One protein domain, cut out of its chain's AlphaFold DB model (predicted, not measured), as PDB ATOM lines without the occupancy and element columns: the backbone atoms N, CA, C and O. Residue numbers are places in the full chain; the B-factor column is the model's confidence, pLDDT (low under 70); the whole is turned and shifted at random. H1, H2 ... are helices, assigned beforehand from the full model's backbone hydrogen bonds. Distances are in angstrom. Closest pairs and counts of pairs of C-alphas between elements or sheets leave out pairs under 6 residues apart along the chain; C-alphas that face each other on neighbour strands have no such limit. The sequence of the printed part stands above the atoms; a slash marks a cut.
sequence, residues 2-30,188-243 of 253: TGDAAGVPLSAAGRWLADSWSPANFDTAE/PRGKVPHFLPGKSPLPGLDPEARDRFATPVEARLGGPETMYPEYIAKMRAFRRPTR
ATOM      1  N   THR A   2      53.228  -5.501  40.326       85.94
ATOM      2  CA  THR A   2      52.704  -4.118  40.345       85.94
ATOM      3  C   THR A   2      51.341  -4.042  41.042       85.94
ATOM      4  O   THR A   2      50.474  -4.874  40.777       85.94
ATOM      5  N   GLY A   3      51.143  -3.045  41.910       86.69
ATOM      6  CA  GLY A   3      49.920  -2.890  42.712       86.69
ATOM      7  C   GLY A   3      49.854  -3.794  43.947       86.69
ATOM      8  O   GLY A   3      48.830  -3.830  44.617       86.69
ATOM      9  N   ASP A   4      50.923  -4.538  44.244       89.75
ATOM     10  CA  ASP A   4      51.039  -5.337  45.463       89.75
ATOM     11  C   ASP A   4      51.618  -4.492  46.612       89.75
ATOM     12  O   ASP A   4      52.764  -4.025  46.566       89.75
ATOM     13  N   ALA A   5      50.811  -4.317  47.653       92.00
ATOM     14  CA  ALA A   5      51.121  -3.578  48.866       92.00
ATOM     15  C   ALA A   5      51.304  -4.484  50.094       92.00
ATOM     16  O   ALA A   5      51.298  -3.986  51.222       92.00
ATOM     17  N   ALA A   6      51.496  -5.797  49.916       90.12
ATOM     18  CA  ALA A   6      51.743  -6.709  51.029       90.12
ATOM     19  C   ALA A   6      52.908  -6.219  51.912       90.12
ATOM     20  O   ALA A   6      53.990  -5.852  51.425       90.12
ATOM     21  N   GLY A   7      52.666  -6.193  53.226       91.00
ATOM     22  CA  GLY A   7      53.622  -5.739  54.236       91.00
ATOM     23  C   GLY A   7      53.785  -4.219  54.334       91.00
ATOM     24  O   GLY A   7      54.603  -3.760  55.128       91.00
ATOM     25  N   VAL A   8      53.039  -3.428  53.552       94.12
ATOM     26  CA  VAL A   8      53.017  -1.963  53.663       94.12
ATOM     27  C   VAL A   8      51.776  -1.543  54.452       94.12
ATOM     28  O   VAL A   8      50.661  -1.899  54.059       94.12
ATOM     29  N   PRO A   9      51.915  -0.763  55.537       95.88
ATOM     30  CA  PRO A   9      50.789  -0.342  56.359       95.88
ATOM     31  C   PRO A   9      50.014   0.817  55.731       95.88
ATOM     32  O   PRO A   9      49.961   1.907  56.292       95.88
ATOM     33  N   LEU A  10      49.418   0.608  54.559       95.44
ATOM     34  CA  LEU A  10      48.660   1.654  53.880       95.44
ATOM     35  C   LEU A  10      47.449   2.114  54.697       95.44
ATOM     36  O   LEU A  10      46.722   1.310  55.286       95.44
ATOM     37  N   SER A  11      47.217   3.423  54.684       95.75
ATOM     38  CA  SER A  11      45.934   4.018  55.049       95.75
ATOM     39  C   SER A  11      44.925   3.851  53.904       95.75
ATOM     40  O   SER A  11      45.280   3.465  52.788       95.75
ATOM     41  N   ALA A  12      43.659   4.209  54.140       94.00
ATOM     42  CA  ALA A  12      42.658   4.251  53.072       94.00
ATOM     43  C   ALA A  12      43.049   5.220  51.935       94.00
ATOM     44  O   ALA A  12      42.865   4.901  50.763       94.00
ATOM     45  N   ALA A  13      43.637   6.375  52.270       94.50
ATOM     46  CA  ALA A  13      44.082   7.355  51.281       94.50
ATOM     47  C   ALA A  13      45.300   6.856  50.489       94.50
ATOM     48  O   ALA A  13      45.312   6.946  49.264       94.50
ATOM     49  N   GLY A  14      46.289   6.265  51.172       94.19
ATOM     50  CA  GLY A  14      47.440   5.646  50.508       94.19
ATOM     51  C   GLY A  14      47.015   4.512  49.583       94.19
ATOM     52  O   GLY A  14      47.577   4.333  48.503       94.19
ATOM     53  N   ARG A  15      45.953   3.792  49.957       91.88
ATOM     54  CA  ARG A  15      45.397   2.742  49.120       91.88
ATOM     55  C   ARG A  15      44.725   3.266  47.855       91.88
ATOM     56  O   ARG A  15      44.935   2.699  46.789       91.88
ATOM     57  N   TRP A  16      43.957   4.349  47.945       91.62
ATOM     58  CA  TRP A  16      43.379   4.981  46.756       91.62
ATOM     59  C   TRP A  16      44.448   5.461  45.782       91.62
ATOM     60  O   TRP A  16      44.305   5.247  44.580       91.62
ATOM     61  N   LEU A  17      45.533   6.047  46.296       91.69
ATOM     62  CA  LEU A  17      46.662   6.450  45.466       91.69
ATOM     63  C   LEU A  17      47.263   5.240  44.736       91.69
ATOM     64  O   LEU A  17      47.349   5.259  43.508       91.69
ATOM     65  N   ALA A  18      47.584   4.176  45.475       92.38
ATOM     66  CA  ALA A  18      48.173   2.958  44.924       92.38
ATOM     67  C   ALA A  18      47.287   2.301  43.851       92.38
ATOM     68  O   ALA A  18      47.784   1.922  42.793       92.38
ATOM     69  N   ASP A  19      45.976   2.216  44.091       92.06
ATOM     70  CA  ASP A  19      45.030   1.583  43.165       92.06
ATOM     71  C   ASP A  19      44.787   2.436  41.912       92.06
ATOM     72  O   ASP A  19      44.550   1.894  40.832       92.06
ATOM     73  N   SER A  20      44.859   3.763  42.037       92.69
ATOM     74  CA  SER A  20      44.703   4.696  40.913       92.69
ATOM     75  C   SER A  20      45.960   4.843  40.053       92.69
ATOM     76  O   SER A  20      45.887   5.378  38.945       92.69
ATOM     77  N   TRP A  21      47.113   4.377  40.538       92.81
ATOM     78  CA  TRP A  21      48.383   4.555  39.850       92.81
ATOM     79  C   TRP A  21      48.469   3.704  38.581       92.81
ATOM     80  O   TRP A  21      48.183   2.507  38.586       92.81
ATOM     81  N   SER A  22      48.924   4.324  37.494       90.94
ATOM     82  CA  SER A  22      49.152   3.667  36.210       90.94
ATOM     83  C   SER A  22      50.653   3.511  35.947       90.94
ATOM     84  O   SER A  22      51.379   4.488  36.131       90.94
ATOM     85  N   PRO A  23      51.127   2.359  35.428       88.06
ATOM     86  CA  PRO A  23      52.506   2.203  34.955       88.06
ATOM     87  C   PRO A  23      52.935   3.283  33.966       88.06
ATOM     88  O   PRO A  23      54.046   3.793  34.071       88.06
ATOM     89  N   ALA A  24      52.005   3.725  33.113       87.44
ATOM     90  CA  ALA A  24      52.244   4.804  32.160       87.44
ATOM     91  C   ALA A  24      52.556   6.168  32.807       87.44
ATOM     92  O   ALA A  24      52.857   7.122  32.100       87.44
ATOM     93  N   ASN A  25      52.501   6.301  34.138       85.94
ATOM     94  CA  ASN A  25      53.036   7.485  34.806       85.94
ATOM     95  C   ASN A  25      54.530   7.666  34.528       85.94
ATOM     96  O   ASN A  25      54.950   8.799  34.333       85.94
ATOM     97  N   PHE A  26      55.309   6.585  34.441       83.81
ATOM     98  CA  PHE A  26      56.727   6.681  34.076       83.81
ATOM     99  C   PHE A  26      56.948   7.072  32.608       83.81
ATOM    100  O   PHE A  26      58.017   7.567  32.284       83.81
ATOM    101  N   ASP A  27      55.930   6.942  31.753       85.25
ATOM    102  CA  ASP A  27      55.964   7.398  30.357       85.25
ATOM    103  C   ASP A  27      55.652   8.896  30.201       85.25
ATOM    104  O   ASP A  27      55.728   9.449  29.100       85.25
ATOM    105  N   THR A  28      55.243   9.575  31.277       86.50
ATOM    106  CA  THR A  28      55.067  11.031  31.231       86.50
ATOM    107  C   THR A  28      56.430  11.705  31.308       86.50
ATOM    108  O   THR A  28      57.230  11.380  32.182       86.50
ATOM    109  N   ALA A  29      56.694  12.648  30.399       81.94
ATOM    110  CA  ALA A  29      58.002  13.293  30.263       81.94
ATOM    111  C   ALA A  29      58.504  13.891  31.589       81.94
ATOM    112  O   ALA A  29      59.677  13.786  31.925       81.94
ATOM    113  N   GLU A  30      57.600  14.448  32.395       83.12
ATOM    114  CA  GLU A  30      57.913  15.032  33.698       83.12
ATOM    115  C   GLU A  30      58.310  13.996  34.773       83.12
ATOM    116  O   GLU A  30      58.745  14.386  35.859       83.12
ATOM    117  N   PRO A 188      49.882  11.346  25.375       85.00
ATOM    118  CA  PRO A 188      49.483  12.671  24.909       85.00
ATOM    119  C   PRO A 188      49.779  13.765  25.940       85.00
ATOM    120  O   PRO A 188      49.475  13.612  27.124       85.00
ATOM    121  N   ARG A 189      50.300  14.907  25.479       83.31
ATOM    122  CA  ARG A 189      50.594  16.059  26.342       83.31
ATOM    123  C   ARG A 189      49.360  16.493  27.141       83.31
ATOM    124  O   ARG A 189      48.267  16.610  26.591       83.31
ATOM    125  N   GLY A 190      49.554  16.766  28.431       84.75
ATOM    126  CA  GLY A 190      48.488  17.191  29.345       84.75
ATOM    127  C   GLY A 190      47.604  16.052  29.860       84.75
ATOM    128  O   GLY A 190      46.682  16.303  30.636       84.75
ATOM    129  N   LYS A 191      47.872  14.802  29.466       86.81
ATOM    130  CA  LYS A 191      47.214  13.625  30.030       86.81
ATOM    131  C   LYS A 191      48.031  13.100  31.206       86.81
ATOM    132  O   LYS A 191      49.192  12.758  31.038       86.81
ATOM    133  N   VAL A 192      47.394  12.980  32.369       88.50
ATOM    134  CA  VAL A 192      47.963  12.311  33.548       88.50
ATOM    135  C   VAL A 192      47.381  10.896  33.619       88.50
ATOM    136  O   VAL A 192      46.172  10.758  33.848       88.50
ATOM    137  N   PRO A 193      48.172   9.841  33.359       90.88
ATOM    138  CA  PRO A 193      47.693   8.464  33.406       90.88
ATOM    139  C   PRO A 193      47.192   8.078  34.799       90.88
ATOM    140  O   PRO A 193      47.863   8.262  35.807       90.88
ATOM    141  N   HIS A 194      45.989   7.522  34.863       91.69
ATOM    142  CA  HIS A 194      45.405   7.037  36.106       91.69
ATOM    143  C   HIS A 194      44.340   5.985  35.808       91.69
ATOM    144  O   HIS A 194      43.782   5.932  34.707       91.69
ATOM    145  N   PHE A 195      44.028   5.178  36.812       93.62
ATOM    146  CA  PHE A 195      42.868   4.304  36.813       93.62
ATOM    147  C   PHE A 195      41.754   4.901  37.664       93.62
ATOM    148  O   PHE A 195      41.988   5.464  38.733       93.62
ATOM    149  N   LEU A 196      40.517   4.766  37.186       93.50
ATOM    150  CA  LEU A 196      39.345   5.158  37.961       93.50
ATOM    151  C   LEU A 196      39.147   4.199  39.150       93.50
ATOM    152  O   LEU A 196      39.499   3.017  39.047       93.50
ATOM    153  N   PRO A 197      38.533   4.660  40.256       89.19
ATOM    154  CA  PRO A 197      38.233   3.808  41.403       89.19
ATOM    155  C   PRO A 197      37.512   2.512  40.999       89.19
ATOM    156  O   PRO A 197      36.504   2.536  40.292       89.19
ATOM    157  N   GLY A 198      38.056   1.366  41.421       88.50
ATOM    158  CA  GLY A 198      37.510   0.038  41.111       88.50
ATOM    159  C   GLY A 198      37.684  -0.429  39.658       88.50
ATOM    160  O   GLY A 198      37.135  -1.465  39.286       88.50
ATOM    161  N   LYS A 199      38.418   0.314  38.820       92.94
ATOM    162  CA  LYS A 199      38.704  -0.026  37.412       92.94
ATOM    163  C   LYS A 199      40.186  -0.282  37.140       92.94
ATOM    164  O   LYS A 199      40.591  -0.345  35.984       92.94
ATOM    165  N   SER A 200      40.982  -0.406  38.195       93.19
ATOM    166  CA  SER A 200      42.416  -0.639  38.097       93.19
ATOM    167  C   SER A 200      42.711  -2.063  37.607       93.19
ATOM    168  O   SER A 200      42.290  -3.017  38.261       93.19
ATOM    169  N   PRO A 201      43.417  -2.235  36.473       92.94
ATOM    170  CA  PRO A 201      43.813  -3.537  35.946       92.94
ATOM    171  C   PRO A 201      45.138  -4.032  36.552       92.94
ATOM    172  O   PRO A 201      45.785  -4.908  35.980       92.94
ATOM    173  N   LEU A 202      45.600  -3.441  37.661       91.69
ATOM    174  CA  LEU A 202      46.874  -3.807  38.269       91.69
ATOM    175  C   LEU A 202      46.854  -5.278  38.716       91.69
ATOM    176  O   LEU A 202      45.935  -5.678  39.434       91.69
ATOM    177  N   PRO A 203      47.886  -6.076  38.385       89.56
ATOM    178  CA  PRO A 203      47.935  -7.486  38.769       89.56
ATOM    179  C   PRO A 203      47.801  -7.710  40.284       89.56
ATOM    180  O   PRO A 203      47.165  -8.667  40.716       89.56
ATOM    181  N   GLY A 204      48.326  -6.794  41.109       88.25
ATOM    182  CA  GLY A 204      48.198  -6.843  42.568       88.25
ATOM    183  C   GLY A 204      46.755  -6.802  43.084       88.25
ATOM    184  O   GLY A 204      46.508  -7.282  44.189       88.25
ATOM    185  N   LEU A 205      45.803  -6.338  42.269       89.94
ATOM    186  CA  LEU A 205      44.377  -6.249  42.592       89.94
ATOM    187  C   LEU A 205      43.533  -7.370  41.978       89.94
ATOM    188  O   LEU A 205      42.398  -7.567  42.404       89.94
ATOM    189  N   ASP A 206      44.069  -8.117  41.012       90.38
ATOM    190  CA  ASP A 206      43.365  -9.237  40.389       90.38
ATOM    191  C   ASP A 206      43.298 -10.432  41.366       90.38
ATOM    192  O   ASP A 206      44.347 -10.957  41.762       90.38
ATOM    193  N   PRO A 207      42.100 -10.895  41.780       87.56
ATOM    194  CA  PRO A 207      41.948 -12.038  42.682       87.56
ATOM    195  C   PRO A 207      42.523 -13.349  42.138       87.56
ATOM    196  O   PRO A 207      42.922 -14.209  42.921       87.56
ATOM    197  N   GLU A 208      42.592 -13.495  40.815       86.75
ATOM    198  CA  GLU A 208      43.098 -14.690  40.136       86.75
ATOM    199  C   GLU A 208      44.572 -14.545  39.719       86.75
ATOM    200  O   GLU A 208      45.137 -15.461  39.109       86.75
ATOM    201  N   ALA A 209      45.215 -13.425  40.084       84.44
ATOM    202  CA  ALA A 209      46.626 -13.196  39.823       84.44
ATOM    203  C   ALA A 209      47.470 -14.329  40.403       84.44
ATOM    204  O   ALA A 209      47.366 -14.698  41.578       84.44
ATOM    205  N   ARG A 210      48.332 -14.880  39.555       81.00
ATOM    206  CA  ARG A 210      49.185 -16.004  39.916       81.00
ATOM    207  C   ARG A 210      50.546 -15.482  40.321       81.00
ATOM    208  O   ARG A 210      51.214 -14.801  39.549       81.00
ATOM    209  N   ASP A 211      50.971 -15.850  41.518       78.31
ATOM    210  CA  ASP A 211      52.343 -15.663  41.963       78.31
ATOM    211  C   ASP A 211      52.932 -16.990  42.463       78.31
ATOM    212  O   ASP A 211      52.264 -18.030  42.554       78.31
ATOM    213  N   ARG A 212      54.223 -16.956  42.798       80.38
ATOM    214  CA  ARG A 212      54.969 -18.121  43.288       80.38
ATOM    215  C   ARG A 212      54.383 -18.708  44.581       80.38
ATOM    216  O   ARG A 212      54.546 -19.910  44.848       80.38
ATOM    217  N   PHE A 213      53.726 -17.879  45.386       83.06
ATOM    218  CA  PHE A 213      53.302 -18.190  46.751       83.06
ATOM    219  C   PHE A 213      51.791 -18.448  46.883       83.06
ATOM    220  O   PHE A 213      51.347 -18.867  47.951       83.06
ATOM    221  N   ALA A 214      51.028 -18.295  45.796       86.00
ATOM    222  CA  ALA A 214      49.572 -18.196  45.796       86.00
ATOM    223  C   ALA A 214      49.059 -17.212  46.859       86.00
ATOM    224  O   ALA A 214      48.231 -17.571  47.704       86.00
ATOM    225  N   THR A 215      49.590 -15.987  46.844       87.00
ATOM    226  CA  THR A 215      49.246 -14.958  47.831       87.00
ATOM    227  C   THR A 215      47.784 -14.520  47.670       87.00
ATOM    228  O   THR A 215      47.397 -14.058  46.588       87.00
ATOM    229  N   PRO A 216      46.950 -14.632  48.723       90.06
ATOM    230  CA  PRO A 216      45.577 -14.131  48.698       90.06
ATOM    231  C   PRO A 216      45.514 -12.639  48.359       90.06
ATOM    232  O   PRO A 216      46.410 -11.875  48.727       90.06
ATOM    233  N   VAL A 217      44.450 -12.206  47.681       90.50
ATOM    234  CA  VAL A 217      44.289 -10.796  47.288       90.50
ATOM    235  C   VAL A 217      44.232  -9.881  48.508       90.50
ATOM    236  O   VAL A 217      44.878  -8.840  48.524       90.50
ATOM    237  N   GLU A 218      43.583 -10.323  49.583       91.31
ATOM    238  CA  GLU A 218      43.452  -9.609  50.854       91.31
ATOM    239  C   GLU A 218      44.807  -9.320  51.512       91.31
ATOM    240  O   GLU A 218      44.944  -8.346  52.241       91.31
ATOM    241  N   ALA A 219      45.827 -10.141  51.258       90.50
ATOM    242  CA  ALA A 219      47.180  -9.889  51.743       90.50
ATOM    243  C   ALA A 219      47.923  -8.861  50.877       90.50
ATOM    244  O   ALA A 219      48.615  -7.994  51.411       90.50
ATOM    245  N   ARG A 220      47.734  -8.919  49.552       90.44
ATOM    246  CA  ARG A 220      48.310  -7.971  48.578       90.44
ATOM    247  C   ARG A 220      47.770  -6.556  48.741       90.44
ATOM    248  O   ARG A 220      48.423  -5.588  48.374       90.44
ATOM    249  N   LEU A 221      46.592  -6.436  49.342       90.62
ATOM    250  CA  LEU A 221      45.951  -5.171  49.664       90.62
ATOM    251  C   LEU A 221      46.719  -4.316  50.694       90.62
ATOM    252  O   LEU A 221      46.454  -3.112  50.781       90.62
ATOM    253  N   GLY A 222      47.659  -4.911  51.435       91.62
ATOM    254  CA  GLY A 222      48.423  -4.243  52.485       91.62
ATOM    255  C   GLY A 222      47.598  -3.952  53.740       91.62
ATOM    256  O   GLY A 222      46.547  -4.541  53.981       91.62
ATOM    257  N   GLY A 223      48.101  -3.034  54.560       93.31
ATOM    258  CA  GLY A 223      47.496  -2.612  55.822       93.31
ATOM    259  C   GLY A 223      48.340  -3.002  57.043       93.31
ATOM    260  O   GLY A 223      49.231  -3.849  56.929       93.31
ATOM    261  N   PRO A 224      48.090  -2.391  58.220       94.56
ATOM    262  CA  PRO A 224      48.934  -2.559  59.408       94.56
ATOM    263  C   PRO A 224      49.133  -4.010  59.838       94.56
ATOM    264  O   PRO A 224      50.239  -4.414  60.176       94.56
ATOM    265  N   GLU A 225      48.072  -4.816  59.780       93.94
ATOM    266  CA  GLU A 225      48.133  -6.227  60.164       93.94
ATOM    267  C   GLU A 225      49.088  -7.037  59.281       93.94
ATOM    268  O   GLU A 225      49.742  -7.948  59.775       93.94
ATOM    269  N   THR A 226      49.243  -6.661  58.007       92.31
ATOM    270  CA  THR A 226      50.097  -7.382  57.051       92.31
ATOM    271  C   THR A 226      51.593  -7.225  57.328       92.31
ATOM    272  O   THR A 226      52.392  -7.962  56.753       92.31
ATOM    273  N   MET A 227      51.987  -6.296  58.209       91.62
ATOM    274  CA  MET A 227      53.383  -6.112  58.617       91.62
ATOM    275  C   MET A 227      53.893  -7.220  59.540       91.62
ATOM    276  O   MET A 227      55.103  -7.406  59.655       91.62
ATOM    277  N   TYR A 228      52.992  -7.916  60.235       92.00
ATOM    278  CA  TYR A 228      53.353  -8.772  61.356       92.00
ATOM    279  C   TYR A 228      53.235 -10.267  61.007       92.00
ATOM    280  O   TYR A 228      52.304 -10.662  60.295       92.00
ATOM    281  N   PRO A 229      54.142 -11.134  61.505       91.88
ATOM    282  CA  PRO A 229      54.131 -12.570  61.199       91.88
ATOM    283  C   PRO A 229      52.824 -13.290  61.557       91.88
ATOM    284  O   PRO A 229      52.447 -14.264  60.906       91.88
ATOM    285  N   GLU A 230      52.098 -12.810  62.565       93.62
ATOM    286  CA  GLU A 230      50.821 -13.355  63.029       93.62
ATOM    287  C   GLU A 230      49.753 -13.333  61.926       93.62
ATOM    288  O   GLU A 230      48.869 -14.195  61.897       93.62
ATOM    289  N   TYR A 231      49.872 -12.423  60.951       93.12
ATOM    290  CA  TYR A 231      48.981 -12.358  59.793       93.12
ATOM    291  C   TYR A 231      48.999 -13.641  58.954       93.12
ATOM    292  O   TYR A 231      47.996 -13.991  58.331       93.12
ATOM    293  N   ILE A 232      50.091 -14.415  59.000       90.94
ATOM    294  CA  ILE A 232      50.187 -15.726  58.345       90.94
ATOM    295  C   ILE A 232      49.072 -16.665  58.813       90.94
ATOM    296  O   ILE A 232      48.561 -17.444  58.007       90.94
ATOM    297  N   ALA A 233      48.656 -16.592  60.083       92.56
ATOM    298  CA  ALA A 233      47.545 -17.392  60.592       92.56
ATOM    299  C   ALA A 233      46.209 -16.971  59.959       92.56
ATOM    300  O   ALA A 233      45.460 -17.833  59.500       92.56
ATOM    301  N   LYS A 234      45.948 -15.660  59.852       91.69
ATOM    302  CA  LYS A 234      44.745 -15.106  59.209       91.69
ATOM    303  C   LYS A 234      44.683 -15.473  57.721       91.69
ATOM    304  O   LYS A 234      43.648 -15.927  57.242       91.69
ATOM    305  N   MET A 235      45.820 -15.407  57.023       89.88
ATOM    306  CA  MET A 235      45.924 -15.765  55.602       89.88
ATOM    307  C   MET A 235      45.575 -17.225  55.284       89.88
ATOM    308  O   MET A 235      45.280 -17.540  54.132       89.88
ATOM    309  N   ARG A 236      45.613 -18.144  56.260       88.69
ATOM    310  CA  ARG A 236      45.221 -19.550  56.038       88.69
ATOM    311  C   ARG A 236      43.727 -19.709  55.757       88.69
ATOM    312  O   ARG A 236      43.357 -20.690  55.125       88.69
ATOM    313  N   ALA A 237      42.900 -18.771  56.218       90.81
ATOM    314  CA  ALA A 237      41.458 -18.788  55.994       90.81
ATOM    315  C   ALA A 237      41.053 -18.226  54.620       90.81
ATOM    316  O   ALA A 237      39.909 -18.403  54.205       90.81
ATOM    317  N   PHE A 238      41.960 -17.545  53.915       89.31
ATOM    318  CA  PHE A 238      41.649 -16.916  52.635       89.31
ATOM    319  C   PHE A 238      41.741 -17.892  51.466       89.31
ATOM    320  O   PHE A 238      42.550 -18.826  51.452       89.31
ATOM    321  N   ARG A 239      40.925 -17.630  50.440       85.94
ATOM    322  CA  ARG A 239      40.997 -18.347  49.168       85.94
ATOM    323  C   ARG A 239      42.339 -18.037  48.508       85.94
ATOM    324  O   ARG A 239      42.689 -16.880  48.300       85.94
ATOM    325  N   ARG A 240      43.078 -19.086  48.152       83.94
ATOM    326  CA  ARG A 240      44.340 -18.960  47.420       83.94
ATOM    327  C   ARG A 240      44.105 -19.126  45.918       83.94
ATOM    328  O   ARG A 240      43.386 -20.057  45.544       83.94
ATOM    329  N   PRO A 241      44.703 -18.277  45.068       81.12
ATOM    330  CA  PRO A 241      44.692 -18.495  43.629       81.12
ATOM    331  C   PRO A 241      45.508 -19.745  43.271       81.12
ATOM    332  O   PRO A 241      46.361 -20.214  44.031       81.12
ATOM    333  N   THR A 242      45.259 -20.301  42.090       74.88
ATOM    334  CA  THR A 242      46.040 -21.434  41.584       74.88
ATOM    335  C   THR A 242      47.484 -20.991  41.331       74.88
ATOM    336  O   THR A 242      47.721 -20.032  40.598       74.88
ATOM    337  N   ARG A 243      48.467 -21.697  41.907       64.19
ATOM    338  CA  ARG A 243      49.897 -21.420  41.660       64.19
ATOM    339  C   ARG A 243      50.216 -21.581  40.172       64.19
ATOM    340  O   ARG A 243      49.767 -22.548  39.557       64.19
TER     341      ARG A 243
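Overview. This is residues 2 to 30 and 188 to 243 of the 253 residues of an uncharacterized protein of Acidobacteria bacterium RIFCSPLOWO2_02_FULL_68_18 (UniProt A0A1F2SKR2). Little regular structure is present: an elongated run of loops has H1 beside its middle and a triangle of three short helices, H2, H3 and H4, towards one end, while loops on both sides of the cut make the other end. The 85 printed residues hold H1, H2, H3 and H4 in that order and no named strand; the class is all helix, with 22 residues in named elements. The whole is only just loose, close to compact, with a radius of gyration of the C-alphas of 14.5 A and spans of 48 by 27 by 19 A.

Arrangement. H1, residues 12 to 20, is apart from H2, residues 217 to 220, H3, residues 224 to 227, and H4, residues 231 to 235. H2 and H3 are close but not clearly touching, the closest C-alphas being those of Ala 219 and Thr 226, 6.6 A apart. The same holds for H2 and H4, at Ala 219 and Met 235, 7.1 A, and for H3 and H4, at Glu 225 and Tyr 231, 6.2 A. In H1 and H4 every O i to N i+4 pair is within hydrogen-bond range; H2 and H3 are too short for one.

Along the chain. H1 runs 12.3 A from C-alpha 12 at (42.658, 4.251, 53.072); H2 runs 5.1 A, H3 5.7 A, and H4 6.2 A to C-alpha 235 at (45.924, -15.765, 55.602).

Size, cuts and confidence. Residues 31 to 187 are not printed, and C-alphas 30 and 188 are 12.4 A apart across this cut. Residues 188 to 216 hold no named element. Of the links printed whole, H2 to H3 and H3 to H4 are tight. The C-alphas farthest apart, of Arg 189 and Ala 233, are 48.0 A apart. Residue 243 has pLDDT under 70.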